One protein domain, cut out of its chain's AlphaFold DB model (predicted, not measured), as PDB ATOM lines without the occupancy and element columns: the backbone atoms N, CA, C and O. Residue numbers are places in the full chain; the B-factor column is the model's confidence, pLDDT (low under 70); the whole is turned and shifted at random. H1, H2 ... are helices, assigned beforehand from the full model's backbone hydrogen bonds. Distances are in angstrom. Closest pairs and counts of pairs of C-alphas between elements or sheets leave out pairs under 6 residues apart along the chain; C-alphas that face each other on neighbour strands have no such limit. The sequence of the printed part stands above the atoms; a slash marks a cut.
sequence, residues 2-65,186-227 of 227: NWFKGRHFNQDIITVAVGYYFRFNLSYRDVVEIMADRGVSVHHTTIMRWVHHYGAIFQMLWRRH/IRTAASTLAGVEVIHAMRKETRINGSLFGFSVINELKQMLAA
ATOM      1  N   ASN A   2      15.862  47.187  30.890       82.25
ATOM      2  CA  ASN A   2      14.909  46.163  31.351       82.25
ATOM      3  C   ASN A   2      15.180  45.800  32.825       82.25
ATOM      4  O   ASN A   2      16.075  45.003  33.112       82.25
ATOM      5  N   TRP A   3      14.408  46.388  33.745       87.25
ATOM      6  CA  TRP A   3      14.519  46.184  35.201       87.25
ATOM      7  C   TRP A   3      14.228  44.745  35.661       87.25
ATOM      8  O   TRP A   3      14.570  44.375  36.783       87.25
ATOM      9  N   PHE A   4      13.622  43.929  34.795       90.62
ATOM     10  CA  PHE A   4      13.200  42.554  35.071       90.62
ATOM     11  C   PHE A   4      14.015  41.519  34.279       90.62
ATOM     12  O   PHE A   4      13.678  40.335  34.269       90.62
ATOM     13  N   LYS A   5      15.108  41.935  33.622       89.44
ATOM     14  CA  LYS A   5      15.971  41.027  32.855       89.44
ATOM     15  C   LYS A   5      16.509  39.901  33.750       89.44
ATOM     16  O   LYS A   5      17.027  40.156  34.834       89.44
ATOM     17  N   GLY A   6      16.401  38.657  33.274       88.00
ATOM     18  CA  GLY A   6      16.907  37.469  33.972       88.00
ATOM     19  C   GLY A   6      16.034  36.980  35.133       88.00
ATOM     20  O   GLY A   6      16.489  36.177  35.946       88.00
ATOM     21  N   ARG A   7      14.791  37.463  35.257       92.19
ATOM     22  CA  ARG A   7      13.828  36.936  36.231       92.19
ATOM     23  C   ARG A   7      13.117  35.707  35.672       92.19
ATOM     24  O   ARG A   7      12.718  35.696  34.518       92.19
ATOM     25  N   HIS A   8      12.922  34.706  36.531       92.12
ATOM     26  CA  HIS A   8      12.145  33.505  36.210       92.12
ATOM     27  C   HIS A   8      10.662  33.813  35.951       92.12
ATOM     28  O   HIS A   8      10.027  33.181  35.121       92.12
ATOM     29  N   PHE A   9      10.106  34.788  36.676       93.75
ATOM     30  CA  PHE A   9       8.712  35.196  36.535       93.75
ATOM     31  C   PHE A   9       8.592  36.427  35.640       93.75
ATOM     32  O   PHE A   9       9.428  37.333  35.709       93.75
ATOM     33  N   ASN A  10       7.505  36.477  34.869       93.19
ATOM     34  CA  ASN A  10       7.162  37.619  34.031       93.19
ATOM     35  C   ASN A  10       7.025  38.906  34.854       93.19
ATOM     36  O   ASN A  10       6.564  38.890  36.000       93.19
ATOM     37  N   GLN A  11       7.372  40.035  34.230       93.88
ATOM     38  CA  GLN A  11       7.285  41.367  34.833       93.88
ATOM     39  C   GLN A  11       5.905  41.638  35.443       93.88
ATOM     40  O   GLN A  11       5.822  42.179  36.545       93.88
ATOM     41  N   ASP A  12       4.833  41.241  34.761       93.38
ATOM     42  CA  ASP A  12       3.468  41.487  35.219       93.38
ATOM     43  C   ASP A  12       3.158  40.769  36.536       93.38
ATOM     44  O   ASP A  12       2.637  41.395  37.456       93.38
ATOM     45  N   ILE A  13       3.576  39.508  36.689       95.75
ATOM     46  CA  ILE A  13       3.392  38.739  37.931       95.75
ATOM     47  C   ILE A  13       4.106  39.435  39.093       95.75
ATOM     48  O   ILE A  13       3.536  39.647  40.163       95.75
ATOM     49  N   ILE A  14       5.358  39.836  38.862       96.25
ATOM     50  CA  ILE A  14       6.172  40.504  39.878       96.25
ATOM     51  C   ILE A  14       5.556  41.857  40.252       96.25
ATOM     52  O   ILE A  14       5.470  42.191  41.433       96.25
ATOM     53  N   THR A  15       5.105  42.622  39.257       95.62
ATOM     54  CA  THR A  15       4.508  43.950  39.454       95.62
ATOM     55  C   THR A  15       3.212  43.859  40.254       95.62
ATOM     56  O   THR A  15       3.026  44.648  41.177       95.62
ATOM     57  N   VAL A  16       2.349  42.876  39.971       96.19
ATOM     58  CA  VAL A  16       1.124  42.643  40.753       96.19
ATOM     59  C   VAL A  16       1.477  42.290  42.197       96.19
ATOM     60  O   VAL A  16       0.968  42.926  43.117       96.19
ATOM     61  N   ALA A  17       2.382  41.331  42.412       96.56
ATOM     62  CA  ALA A  17       2.726  40.874  43.758       96.56
ATOM     63  C   ALA A  17       3.333  41.988  44.618       96.56
ATOM     64  O   ALA A  17       2.904  42.226  45.748       96.56
ATOM     65  N   VAL A  18       4.308  42.707  44.064       95.94
ATOM     66  CA  VAL A  18       4.987  43.805  44.757       95.94
ATOM     67  C   VAL A  18       4.058  45.010  44.926       95.94
ATOM     68  O   VAL A  18       4.022  45.612  45.998       95.94
ATOM     69  N   GLY A  19       3.274  45.346  43.898       95.88
ATOM     70  CA  GLY A  19       2.304  46.438  43.946       95.88
ATOM     71  C   GLY A  19       1.244  46.211  45.019       95.88
ATOM     72  O   GLY A  19       0.954  47.118  45.798       95.88
ATOM     73  N   TYR A  20       0.714  44.991  45.124       95.00
ATOM     74  CA  TYR A  20      -0.242  44.640  46.172       95.00
ATOM     75  C   TYR A  20       0.384  44.687  47.558       95.00
ATOM     76  O   TYR A  20      -0.214  45.284  48.448       95.00
ATOM     77  N   TYR A  21       1.599  44.159  47.725       93.81
ATOM     78  CA  TYR A  21       2.307  44.227  49.003       93.81
ATOM     79  C   TYR A  21       2.554  45.670  49.480       93.81
ATOM     80  O   TYR A  21       2.420  45.972  50.660       93.81
ATOM     81  N   PHE A  22       2.920  46.588  48.581       93.44
ATOM     82  CA  PHE A  22       3.155  47.988  48.956       93.44
ATOM     83  C   PHE A  22       1.879  48.804  49.138       93.44
ATOM     84  O   PHE A  22       1.891  49.825  49.827       93.44
ATOM     85  N   ARG A  23       0.789  48.403  48.478       93.00
ATOM     86  CA  ARG A  23      -0.482  49.130  48.508       93.00
ATOM     87  C   ARG A  23      -1.367  48.703  49.669       93.00
ATOM     88  O   ARG A  23      -2.086  49.533  50.243       93.00
ATOM     89  N   PHE A  24      -1.424  47.406  49.897       89.12
ATOM     90  CA  PHE A  24      -2.274  46.764  50.876       89.12
ATOM     91  C   PHE A  24      -1.368  46.241  51.983       89.12
ATOM     92  O   PHE A  24      -0.261  45.795  51.719       89.12
ATOM     93  N   ASN A  25      -1.829  46.315  53.226       85.69
ATOM     94  CA  ASN A  25      -1.072  45.907  54.409       85.69
ATOM     95  C   ASN A  25      -0.980  44.370  54.518       85.69
ATOM     96  O   ASN A  25      -1.367  43.780  55.515       85.69
ATOM     97  N   LEU A  26      -0.535  43.716  53.451       90.31
ATOM     98  CA  LEU A  26      -0.521  42.270  53.303       90.31
ATOM     99  C   LEU A  26       0.783  41.700  53.850       90.31
ATOM    100  O   LEU A  26       1.858  42.287  53.700       90.31
ATOM    101  N   SER A  27       0.701  40.520  54.448       90.00
ATOM    102  CA  SER A  27       1.875  39.703  54.722       90.00
ATOM    103  C   SER A  27       2.417  39.089  53.423       90.00
ATOM    104  O   SER A  27       1.725  38.996  52.407       90.00
ATOM    105  N   TYR A  28       3.668  38.619  53.435       92.19
ATOM    106  CA  TYR A  28       4.203  37.882  52.284       92.19
ATOM    107  C   TYR A  28       3.420  36.599  51.987       92.19
ATOM    108  O   TYR A  28       3.418  36.163  50.841       92.19
ATOM    109  N   ARG A  29       2.782  35.992  52.997       93.06
ATOM    110  CA  ARG A  29       1.965  34.785  52.830       93.06
ATOM    111  C   ARG A  29       0.616  35.120  52.204       93.06
ATOM    112  O   ARG A  29       0.246  34.451  51.254       93.06
ATOM    113  N   ASP A  30      -0.005  36.226  52.607       94.44
ATOM    114  CA  ASP A  30      -1.254  36.697  51.999       94.44
ATOM    115  C   ASP A  30      -1.050  36.949  50.497       94.44
ATOM    116  O   ASP A  30      -1.874  36.575  49.671       94.44
ATOM    117  N   VAL A  31       0.091  37.538  50.113       95.44
ATOM    118  CA  VAL A  31       0.426  37.722  48.692       95.44
ATOM    119  C   VAL A  31       0.607  36.379  47.983       95.44
ATOM    120  O   VAL A  31       0.196  36.259  46.836       95.44
ATOM    121  N   VAL A  32       1.198  35.373  48.632       96.88
ATOM    122  CA  VAL A  32       1.319  34.022  48.058       96.88
ATOM    123  C   VAL A  32      -0.055  33.391  47.842       96.88
ATOM    124  O   VAL A  32      -0.288  32.868  46.760       96.88
ATOM    125  N   GLU A  33      -0.966  33.489  48.809       97.12
ATOM    126  CA  GLU A  33      -2.344  32.987  48.690       97.12
ATOM    127  C   GLU A  33      -3.075  33.665  47.520       97.12
ATOM    128  O   GLU A  33      -3.560  32.999  46.611       97.12
ATOM    129  N   ILE A  34      -2.998  34.997  47.441       96.50
ATOM    130  CA  ILE A  34      -3.584  35.799  46.354       96.50
ATOM    131  C   ILE A  34      -3.004  35.443  44.967       96.50
ATOM    132  O   ILE A  34      -3.664  35.646  43.939       96.50
ATOM    133  N   MET A  35      -1.754  34.977  44.910       97.25
ATOM    134  CA  MET A  35      -1.107  34.507  43.677       97.25
ATOM    135  C   MET A  35      -1.512  33.072  43.340       97.25
ATOM    136  O   MET A  35      -1.753  32.778  42.169       97.25
ATOM    137  N   ALA A  36      -1.638  32.207  44.347       97.25
ATOM    138  CA  ALA A  36      -2.087  30.829  44.191       97.25
ATOM    139  C   ALA A  36      -3.519  30.766  43.639       97.25
ATOM    140  O   ALA A  36      -3.757  30.022  42.689       97.25
ATOM    141  N   ASP A  37      -4.416  31.638  44.111       97.06
ATOM    142  CA  ASP A  37      -5.780  31.795  43.575       97.06
ATOM    143  C   ASP A  37      -5.803  32.183  42.086       97.06
ATOM    144  O   ASP A  37      -6.793  31.986  41.384       97.06
ATOM    145  N   ARG A  38      -4.698  32.742  41.577       94.50
ATOM    146  CA  ARG A  38      -4.497  33.087  40.161       94.50
ATOM    147  C   ARG A  38      -3.652  32.059  39.401       94.50
ATOM    148  O   ARG A  38      -3.182  32.355  38.305       94.50
ATOM    149  N   GLY A  39      -3.420  30.879  39.977       96.25
ATOM    150  CA  GLY A  39      -2.638  29.801  39.367       96.25
ATOM    151  C   GLY A  39      -1.121  30.016  39.388       96.25
ATOM    152  O   GLY A  39      -0.393  29.315  38.686       96.25
ATOM    153  N   VAL A  40      -0.611  30.972  40.173       96.88
ATOM    154  CA  VAL A  40       0.825  31.264  40.272       96.88
ATOM    155  C   VAL A  40       1.386  30.711  41.579       96.88
ATOM    156  O   VAL A  40       1.183  31.276  42.652       96.88
ATOM    157  N   SER A  41       2.167  29.633  41.483       96.56
ATOM    158  CA  SER A  41       2.898  29.079  42.626       96.56
ATOM    159  C   SER A  41       4.207  29.835  42.854       96.56
ATOM    160  O   SER A  41       5.104  29.852  42.007       96.56
ATOM    161  N   VAL A  42       4.324  30.489  44.009       96.38
ATOM    162  CA  VAL A  42       5.509  31.262  44.389       96.38
ATOM    163  C   VAL A  42       5.742  31.161  45.890       96.38
ATOM    164  O   VAL A  42       4.820  31.230  46.692       96.38
ATOM    165  N   HIS A  43       7.000  31.008  46.293       96.38
ATOM    166  CA  HIS A  43       7.344  30.949  47.708       96.38
ATOM    167  C   HIS A  43       7.400  32.354  48.337       96.38
ATOM    168  O   HIS A  43       7.876  33.309  47.721       96.38
ATOM    169  N   HIS A  44       6.999  32.483  49.604       94.00
ATOM    170  CA  HIS A  44       6.939  33.776  50.305       94.00
ATOM    171  C   HIS A  44       8.296  34.509  50.363       94.00
ATOM    172  O   HIS A  44       8.352  35.737  50.287       94.00
ATOM    173  N   THR A  45       9.417  33.779  50.436       95.00
ATOM    174  CA  THR A  45      10.760  34.391  50.401       95.00
ATOM    175  C   THR A  45      11.107  34.984  49.034       95.00
ATOM    176  O   THR A  45      11.891  35.932  48.964       95.00
ATOM    177  N   THR A  46      10.510  34.483  47.950       96.56
ATOM    178  CA  THR A  46      10.638  35.066  46.611       96.56
ATOM    179  C   THR A  46       9.936  36.421  46.557       96.56
ATOM    180  O   THR A  46      10.557  37.396  46.130       96.56
ATOM    181  N   ILE A  47       8.714  36.520  47.098       95.88
ATOM    182  CA  ILE A  47       7.996  37.799  47.236       95.88
ATOM    183  C   ILE A  47       8.806  38.789  48.078       95.88
ATOM    184  O   ILE A  47       9.025  39.921  47.654       95.88
ATOM    185  N   MET A  48       9.336  38.353  49.226       93.94
ATOM    186  CA  MET A  48      10.192  39.187  50.080       93.94
ATOM    187  C   MET A  48      11.397  39.752  49.312       93.94
ATOM    188  O   MET A  48      11.709  40.941  49.408       93.94
ATOM    189  N   ARG A  49      12.089  38.914  48.527       95.25
ATOM    190  CA  ARG A  49      13.234  39.350  47.709       95.25
ATOM    191  C   ARG A  49      12.814  40.372  46.652       95.25
ATOM    192  O   ARG A  49      13.542  41.341  46.443       95.25
ATOM    193  N   TRP A  50      11.657  40.187  46.014       96.56
ATOM    194  CA  TRP A  50      11.115  41.160  45.064       96.56
ATOM    195  C   TRP A  50      10.787  42.487  45.737       96.56
ATOM    196  O   TRP A  50      11.236  43.522  45.261       96.56
ATOM    197  N   VAL A  51      10.099  42.470  46.876       94.81
ATOM    198  CA  VAL A  51       9.753  43.679  47.635       94.81
ATOM    199  C   VAL A  51      11.007  44.479  47.992       94.81
ATOM    200  O   VAL A  51      11.091  45.666  47.683       94.81
ATOM    201  N   HIS A  52      12.036  43.841  48.558       93.19
ATOM    202  CA  HIS A  52      13.272  44.548  48.907       93.19
ATOM    203  C   HIS A  52      14.019  45.106  47.687       93.19
ATOM    204  O   HIS A  52      14.649  46.162  47.775       93.19
ATOM    205  N   HIS A  53      13.989  44.393  46.562       95.06
ATOM    206  CA  HIS A  53      14.689  44.802  45.351       95.06
ATOM    207  C   HIS A  53      13.956  45.934  44.623       95.06
ATOM    208  O   HIS A  53      14.535  46.989  44.369       95.06
ATOM    209  N   TYR A  54      12.673  45.734  44.322       95.69
ATOM    210  CA  TYR A  54      11.896  46.662  43.510       95.69
ATOM    211  C   TYR A  54      11.438  47.895  44.285       95.69
ATOM    212  O   TYR A  54      11.322  48.946  43.672       95.69
ATOM    213  N   GLY A  55      11.283  47.839  45.613       94.31
ATOM    214  CA  GLY A  55      10.973  49.039  46.402       94.31
ATOM    215  C   GLY A  55      12.016  50.153  46.232       94.31
ATOM    216  O   GLY A  55      11.666  51.316  46.038       94.31
ATOM    217  N   ALA A  56      13.303  49.791  46.195       92.19
ATOM    218  CA  ALA A  56      14.383  50.743  45.933       92.19
ATOM    219  C   ALA A  56      14.395  51.240  44.474       92.19
ATOM    220  O   ALA A  56      14.625  52.425  44.229       92.19
ATOM    221  N   ILE A  57      14.117  50.355  43.508       94.00
ATOM    222  CA  ILE A  57      14.025  50.723  42.085       94.00
ATOM    223  C   ILE A  57      12.871  51.701  41.864       94.00
ATOM    224  O   ILE A  57      13.064  52.731  41.225       94.00
ATOM    225  N   PHE A  58      11.701  51.425  42.436       93.62
ATOM    226  CA  PHE A  58      10.525  52.283  42.322       93.62
ATOM    227  C   PHE A  58      10.789  53.666  42.904       93.62
ATOM    228  O   PHE A  58      10.448  54.653  42.270       93.62
ATOM    229  N   GLN A  59      11.481  53.771  44.041       92.25
ATOM    230  CA  GLN A  59      11.877  55.075  44.578       92.25
ATOM    231  C   GLN A  59      12.856  55.817  43.669       92.25
ATOM    232  O   GLN A  59      12.744  57.031  43.510       92.25
ATOM    233  N   MET A  60      13.830  55.118  43.085       91.31
ATOM    234  CA  MET A  60      14.760  55.736  42.142       91.31
ATOM    235  C   MET A  60      14.025  56.272  40.908       91.31
ATOM    236  O   MET A  60      14.306  57.395  40.497       91.31
ATOM    237  N   LEU A  61      13.103  55.493  40.337       91.19
ATOM    238  CA  LEU A  61      12.290  55.910  39.193       91.19
ATOM    239  C   LEU A  61      11.384  57.080  39.567       91.19
ATOM    240  O   LEU A  61      11.435  58.121  38.922       91.19
ATOM    241  N   TRP A  62      10.670  56.970  40.687       87.88
ATOM    242  CA  TRP A  62       9.825  58.034  41.217       87.88
ATOM    243  C   TRP A  62      10.572  59.357  41.384       87.88
ATOM    244  O   TRP A  62      10.087  60.399  40.974       87.88
ATOM    245  N   ARG A  63      11.805  59.328  41.901       86.31
ATOM    246  CA  ARG A  63      12.632  60.539  42.045       86.31
ATOM    247  C   ARG A  63      13.029  61.191  40.719       86.31
ATOM    248  O   ARG A  63      13.373  62.370  40.725       86.31
ATOM    249  N   ARG A  64      13.035  60.447  39.606       84.56
ATOM    250  CA  ARG A  64      13.260  61.019  38.266       84.56
ATOM    251  C   ARG A  64      12.018  61.741  37.757       84.56
ATOM    252  O   ARG A  64      12.158  62.736  37.049       84.56
ATOM    253  N   HIS A  65      10.835  61.290  38.160       75.69
ATOM    254  CA  HIS A  65       9.586  61.999  37.926       75.69
ATOM    255  C   HIS A  65       9.516  63.214  38.860       75.69
ATOM    256  O   HIS A  65       9.003  63.156  39.975       75.69
ATOM    257  N   ILE A 186      17.606  47.742  59.008       90.81
ATOM    258  CA  ILE A 186      17.370  49.090  58.472       90.81
ATOM    259  C   ILE A 186      17.407  49.090  56.952       90.81
ATOM    260  O   ILE A 186      16.622  49.790  56.325       90.81
ATOM    261  N   ARG A 187      18.295  48.291  56.354       91.06
ATOM    262  CA  ARG A 187      18.424  48.202  54.899       91.06
ATOM    263  C   ARG A 187      17.138  47.677  54.267       91.06
ATOM    264  O   ARG A 187      16.613  48.300  53.353       91.06
ATOM    265  N   THR A 188      16.621  46.558  54.772       90.56
ATOM    266  CA  THR A 188      15.378  45.973  54.255       90.56
ATOM    267  C   THR A 188      14.169  46.846  54.574       90.56
ATOM    268  O   THR A 188      13.343  47.062  53.693       90.56
ATOM    269  N   ALA A 189      14.111  47.440  55.772       91.56
ATOM    270  CA  ALA A 189      13.079  48.412  56.128       91.56
ATOM    271  C   ALA A 189      13.063  49.609  55.176       91.56
ATOM    272  O   ALA A 189      12.003  49.985  54.692       91.56
ATOM    273  N   ALA A 190      14.230  50.190  54.884       92.81
ATOM    274  CA  ALA A 190      14.353  51.325  53.981       92.81
ATOM    275  C   ALA A 190      13.853  50.971  52.576       92.81
ATOM    276  O   ALA A 190      13.064  51.727  52.022       92.81
ATOM    277  N   SER A 191      14.246  49.813  52.032       92.75
ATOM    278  CA  SER A 191      13.750  49.339  50.734       92.75
ATOM    279  C   SER A 191      12.235  49.124  50.715       92.75
ATOM    280  O   SER A 191      11.573  49.513  49.756       92.75
ATOM    281  N   THR A 192      11.670  48.519  51.761       92.75
ATOM    282  CA  THR A 192      10.225  48.275  51.826       92.75
ATOM    283  C   THR A 192       9.444  49.574  51.977       92.75
ATOM    284  O   THR A 192       8.504  49.814  51.223       92.75
ATOM    285  N   LEU A 193       9.856  50.441  52.907       93.00
ATOM    286  CA  LEU A 193       9.255  51.761  53.096       93.00
ATOM    287  C   LEU A 193       9.360  52.600  51.826       93.00
ATOM    288  O   LEU A 193       8.431  53.335  51.524       93.00
ATOM    289  N   ALA A 194      10.442  52.446  51.061       93.81
ATOM    290  CA  ALA A 194      10.595  53.125  49.790       93.81
ATOM    291  C   ALA A 194       9.482  52.770  48.797       93.81
ATOM    292  O   ALA A 194       8.875  53.670  48.225       93.81
ATOM    293  N   GLY A 195       9.146  51.485  48.660       94.31
ATOM    294  CA  GLY A 195       8.013  51.063  47.837       94.31
ATOM    295  C   GLY A 195       6.663  51.544  48.376       94.31
ATOM    296  O   GLY A 195       5.863  52.089  47.620       94.31
ATOM    297  N   VAL A 196       6.428  51.410  49.688       93.50
ATOM    298  CA  VAL A 196       5.183  51.863  50.344       93.50
ATOM    299  C   VAL A 196       4.957  53.365  50.139       93.50
ATOM    300  O   VAL A 196       3.853  53.782  49.793       93.50
ATOM    301  N   GLU A 197       5.997  54.179  50.322       93.56
ATOM    302  CA  GLU A 197       5.947  55.634  50.138       93.56
ATOM    303  C   GLU A 197       5.657  56.020  48.689       93.56
ATOM    304  O   GLU A 197       4.823  56.891  48.456       93.56
ATOM    305  N   VAL A 198       6.294  55.356  47.719       93.25
ATOM    306  CA  VAL A 198       6.071  55.620  46.288       93.25
ATOM    307  C   VAL A 198       4.633  55.302  45.896       93.25
ATOM    308  O   VAL A 198       3.957  56.147  45.318       93.25
ATOM    309  N   ILE A 199       4.125  54.126  46.271       93.56
ATOM    310  CA  ILE A 199       2.741  53.746  45.964       93.56
ATOM    311  C   ILE A 199       1.738  54.679  46.645       93.56
ATOM    312  O   ILE A 199       0.702  55.018  46.068       93.56
ATOM    313  N   HIS A 200       2.028  55.112  47.872       92.38
ATOM    314  CA  HIS A 200       1.191  56.086  48.564       92.38
ATOM    315  C   HIS A 200       1.228  57.458  47.891       92.38
ATOM    316  O   HIS A 200       0.187  58.101  47.776       92.38
ATOM    317  N   ALA A 201       2.394  57.895  47.415       91.25
ATOM    318  CA  ALA A 201       2.549  59.144  46.681       91.25
ATOM    319  C   ALA A 201       1.766  59.120  45.358       91.25
ATOM    320  O   ALA A 201       0.925  59.996  45.163       91.25
ATOM    321  N   MET A 202       1.911  58.064  44.546       91.00
ATOM    322  CA  MET A 202       1.109  57.849  43.328       91.00
ATOM    323  C   MET A 202      -0.390  57.922  43.623       91.00
ATOM    324  O   MET A 202      -1.142  58.643  42.979       91.00
ATOM    325  N   ARG A 203      -0.840  57.233  44.678       90.88
ATOM    326  CA  ARG A 203      -2.255  57.237  45.061       90.88
ATOM    327  C   ARG A 203      -2.768  58.627  45.436       90.88
ATOM    328  O   ARG A 203      -3.946  58.915  45.209       90.88
ATOM    329  N   LYS A 204      -1.937  59.453  46.075       89.19
ATOM    330  CA  LYS A 204      -2.295  60.833  46.420       89.19
ATOM    331  C   LYS A 204      -2.440  61.683  45.158       89.19
ATOM    332  O   LYS A 204      -3.432  62.396  45.055       89.19
ATOM    333  N   GLU A 205      -1.551  61.525  44.181       87.50
ATOM    334  CA  GLU A 205      -1.665  62.211  42.890       87.50
ATOM    335  C   GLU A 205      -2.940  61.849  42.134       87.50
ATOM    336  O   GLU A 205      -3.706  62.737  41.773       87.50
ATOM    337  N   THR A 206      -3.234  60.557  41.967       87.31
ATOM    338  CA  THR A 206      -4.441  60.116  41.244       87.31
ATOM    339  C   THR A 206      -5.722  60.659  41.887       87.31
ATOM    340  O   THR A 206      -6.710  60.917  41.200       87.31
ATOM    341  N   ARG A 207      -5.717  60.854  43.216       85.44
ATOM    342  CA  ARG A 207      -6.834  61.461  43.957       85.44
ATOM    343  C   ARG A 207      -6.959  62.962  43.726       85.44
ATOM    344  O   ARG A 207      -8.082  63.442  43.651       85.44
ATOM    345  N   ILE A 208      -5.842  63.677  43.633       84.06
ATOM    346  CA  ILE A 208      -5.829  65.117  43.341       84.06
ATOM    347  C   ILE A 208      -6.268  65.366  41.894       84.06
ATOM    348  O   ILE A 208      -7.066  66.264  41.649       84.06
ATOM    349  N   ASN A 209      -5.825  64.524  40.957       82.88
ATOM    350  CA  ASN A 209      -6.144  64.650  39.532       82.88
ATOM    351  C   ASN A 209      -7.584  64.230  39.174       82.88
ATOM    352  O   ASN A 209      -8.012  64.450  38.047       82.88
ATOM    353  N   GLY A 210      -8.336  63.627  40.104       75.50
ATOM    354  CA  GLY A 210      -9.765  63.350  39.918       75.50
ATOM    355  C   GLY A 210     -10.093  62.242  38.908       75.50
ATOM    356  O   GLY A 210     -11.018  62.394  38.115       75.50
ATOM    357  N   SER A 211      -9.361  61.120  38.919       75.62
ATOM    358  CA  SER A 211      -9.636  59.977  38.024       75.62
ATOM    359  C   SER A 211     -11.037  59.374  38.225       75.62
ATOM    360  O   SER A 211     -11.396  58.997  39.343       75.62
ATOM    361  N   LEU A 212     -11.780  59.183  37.124       70.88
ATOM    362  CA  LEU A 212     -13.133  58.602  37.099       70.88
ATOM    363  C   LEU A 212     -13.185  57.163  37.646       70.88
ATOM    364  O   LEU A 212     -14.124  56.797  38.346       70.88
ATOM    365  N   PHE A 213     -12.164  56.352  37.351       74.31
ATOM    366  CA  PHE A 213     -12.116  54.925  37.707       74.31
ATOM    367  C   PHE A 213     -11.256  54.636  38.953       74.31
ATOM    368  O   PHE A 213     -11.049  53.481  39.328       74.31
ATOM    369  N   GLY A 214     -10.760  55.680  39.624       80.88
ATOM    370  CA  GLY A 214      -9.946  55.559  40.832       80.88
ATOM    371  C   GLY A 214      -8.492  55.142  40.575       80.88
ATOM    372  O   GLY A 214      -7.929  55.384  39.510       80.88
ATOM    373  N   PHE A 215      -7.855  54.566  41.602       90.00
ATOM    374  CA  PHE A 215      -6.422  54.242  41.624       90.00
ATOM    375  C   PHE A 215      -6.165  52.745  41.418       90.00
ATOM    376  O   PHE A 215      -6.599  51.931  42.239       90.00
ATOM    377  N   SER A 216      -5.373  52.399  40.399       92.38
ATOM    378  CA  SER A 216      -4.864  51.043  40.162       92.38
ATOM    379  C   SER A 216      -3.346  51.015  40.312       92.38
ATOM    380  O   SER A 216      -2.623  51.510  39.452       92.38
ATOM    381  N   VAL A 217      -2.851  50.377  41.379       93.25
ATOM    382  CA  VAL A 217      -1.402  50.281  41.636       93.25
ATOM    383  C   VAL A 217      -0.642  49.631  40.478       93.25
ATOM    384  O   VAL A 217       0.491  50.001  40.199       93.25
ATOM    385  N   ILE A 218      -1.268  48.677  39.786       93.38
ATOM    386  CA  ILE A 218      -0.638  47.956  38.681       93.38
ATOM    387  C   ILE A 218      -0.461  48.888  37.482       93.38
ATOM    388  O   ILE A 218       0.624  48.933  36.911       93.38
ATOM    389  N   ASN A 219      -1.499  49.647  37.117       92.19
ATOM    390  CA  ASN A 219      -1.444  50.541  35.958       92.19
ATOM    391  C   ASN A 219      -0.435  51.671  36.180       92.19
ATOM    392  O   ASN A 219       0.384  51.931  35.306       92.19
ATOM    393  N   GLU A 220      -0.445  52.267  37.371       92.56
ATOM    394  CA  GLU A 220       0.468  53.349  37.758       92.56
ATOM    395  C   GLU A 220       1.930  52.869  37.754       92.56
ATOM    396  O   GLU A 220       2.812  53.515  37.188       92.56
ATOM    397  N   LEU A 221       2.198  51.670  38.291       93.12
ATOM    398  CA  LEU A 221       3.530  51.065  38.217       93.12
ATOM    399  C   LEU A 221       3.948  50.746  36.779       93.12
ATOM    400  O   LEU A 221       5.105  50.966  36.432       93.12
ATOM    401  N   LYS A 222       3.037  50.234  35.940       92.12
ATOM    402  CA  LYS A 222       3.332  49.955  34.526       92.12
ATOM    403  C   LYS A 222       3.678  51.234  33.765       92.12
ATOM    404  O   LYS A 222       4.652  51.225  33.019       92.12
ATOM    405  N   GLN A 223       2.940  52.321  33.990       90.31
ATOM    406  CA  GLN A 223       3.224  53.627  33.390       90.31
ATOM    407  C   GLN A 223       4.587  54.165  33.840       90.31
ATOM    408  O   GLN A 223       5.403  54.520  32.995       90.31
ATOM    409  N   MET A 224       4.884  54.132  35.144       91.00
ATOM    410  CA  MET A 224       6.190  54.556  35.665       91.00
ATOM    411  C   MET A 224       7.346  53.698  35.123       91.00
ATOM    412  O   MET A 224       8.429  54.209  34.868       91.00
ATOM    413  N   LEU A 225       7.149  52.388  34.961       90.19
ATOM    414  CA  LEU A 225       8.177  51.483  34.436       90.19
ATOM    415  C   LEU A 225       8.413  51.637  32.925       90.19
ATOM    416  O   LEU A 225       9.458  51.195  32.444       90.19
ATOM    417  N   ALA A 226       7.446  52.201  32.199       87.00
ATOM    418  CA  ALA A 226       7.520  52.439  30.761       87.00
ATOM    419  C   ALA A 226       8.143  53.800  30.396       87.00
ATOM    420  O   ALA A 226       8.585  53.960  29.259       87.00
ATOM    421  N   ALA A 227       8.166  54.746  31.337       81.12
ATOM    422  CA  ALA A 227       8.750  56.078  31.183       81.12
ATOM    423  C   ALA A 227      10.279  56.091  31.378       81.12
ATOM    424  O   ALA A 227      10.936  56.934  30.728       81.12
TER     425      ALA A 227
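This is residues 2 to 65 and 186 to 227 of the 227 residues of the protein "Putative transposase" of Levilactobacillus brevis (UniProt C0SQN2). Two long helices, H3 and H4, cross as an X, and the shorter H1 stands in the middle of the domain, about perpendicular to both. H2 and H5 pack on opposite sides of H1, and residues 208 to 213, of which 208 belongs to H4 and the others to the link from H4 to H5, stick out. The printed part has 106 residues with five named helices, H1 to H5 in order along the chain, and no named strand; the class is all helix. It is compact and rounded, with a radius of gyration of the C-alphas of 13.4 A and spans of 37 by 30 by 26 A.

The printed part begins at Asn 2, and H1 takes residues 11 to 23, from C-alpha 11 at (7.285, 41.367, 34.833), over 17.5 A. H2 is residues 28 to 36, 12.4 A long. H3, residues 44 to 64, is 30.4 A long and has a kink of 26 degrees near residue 54. After the cut, H4 is the longest helix, residues 186 to 208, starting at C-alpha 186 at (17.370, 49.090, 58.472) and 32.0 A long. H5, residues 217 to 226, covers 14.2 A and ends at C-alpha 226 at (7.520, 52.439, 30.761).

H1 and H3 are the hubs, touching four other helices each. H1 touches residues 47 to 54 of H3, about perpendicular at 84 degrees; the closest C-alphas, of Val 18 and Val 51, are 5.6 A apart. With residues 19 to 23 alone H1 touches residues 192 to 200 of H4, about perpendicular at 87 degrees, closest at the C-alphas of Phe 22 and Val 196, 4.6 A. H3 touches residues 188 to 198 of H4 at a steep tilt of 58 degrees, the same way; the closest C-alphas, of Gly 55 and Gly 195, are 3.9 A apart. H1 and H2 form a helical hairpin, opposite ways at a steep tilt of 44 degrees, with the C-alphas of Ala 17 and Val 31 closest at 6.3 A. H2 touches residues 44 to 48 of H3, about perpendicular at 81 degrees, closest at the C-alphas of Tyr 28 and His 44, 5.3 A. H5 touches H1 opposite ways at a steep tilt of 53 degrees; the closest C-alphas, of Gly 19 and Val 217, are 5.8 A apart. H4 and H5 only just touch, with 3 pairs of C-alphas within 8 A, the closest those of Ile 199 and Val 217, 6.9 A. H3 and H5 only just touch, only at their ends, also with 3 pairs, the closest being the C-alphas of Leu 61 and Met 224 at 7.2 A. H2 is apart from H4 and H5. Every backbone O i to N i+4 pair is within hydrogen-bond range in H1, H2, H4 and H5, and 16 of 17 are in H3.

The C-alphas farthest apart, of Ile 186 and Leu 212, are 38.4 A apart. Residues 66 to 185 are not printed, and C-alphas 65 and 186 are 25.5 A apart across the cut. Of the links that are printed whole, H1 to H2 is tight, H2 to H3 and H4 to H5 are short, and none is long. The mean pLDDT of the printed part is 91.5, and no printed residue is under 70.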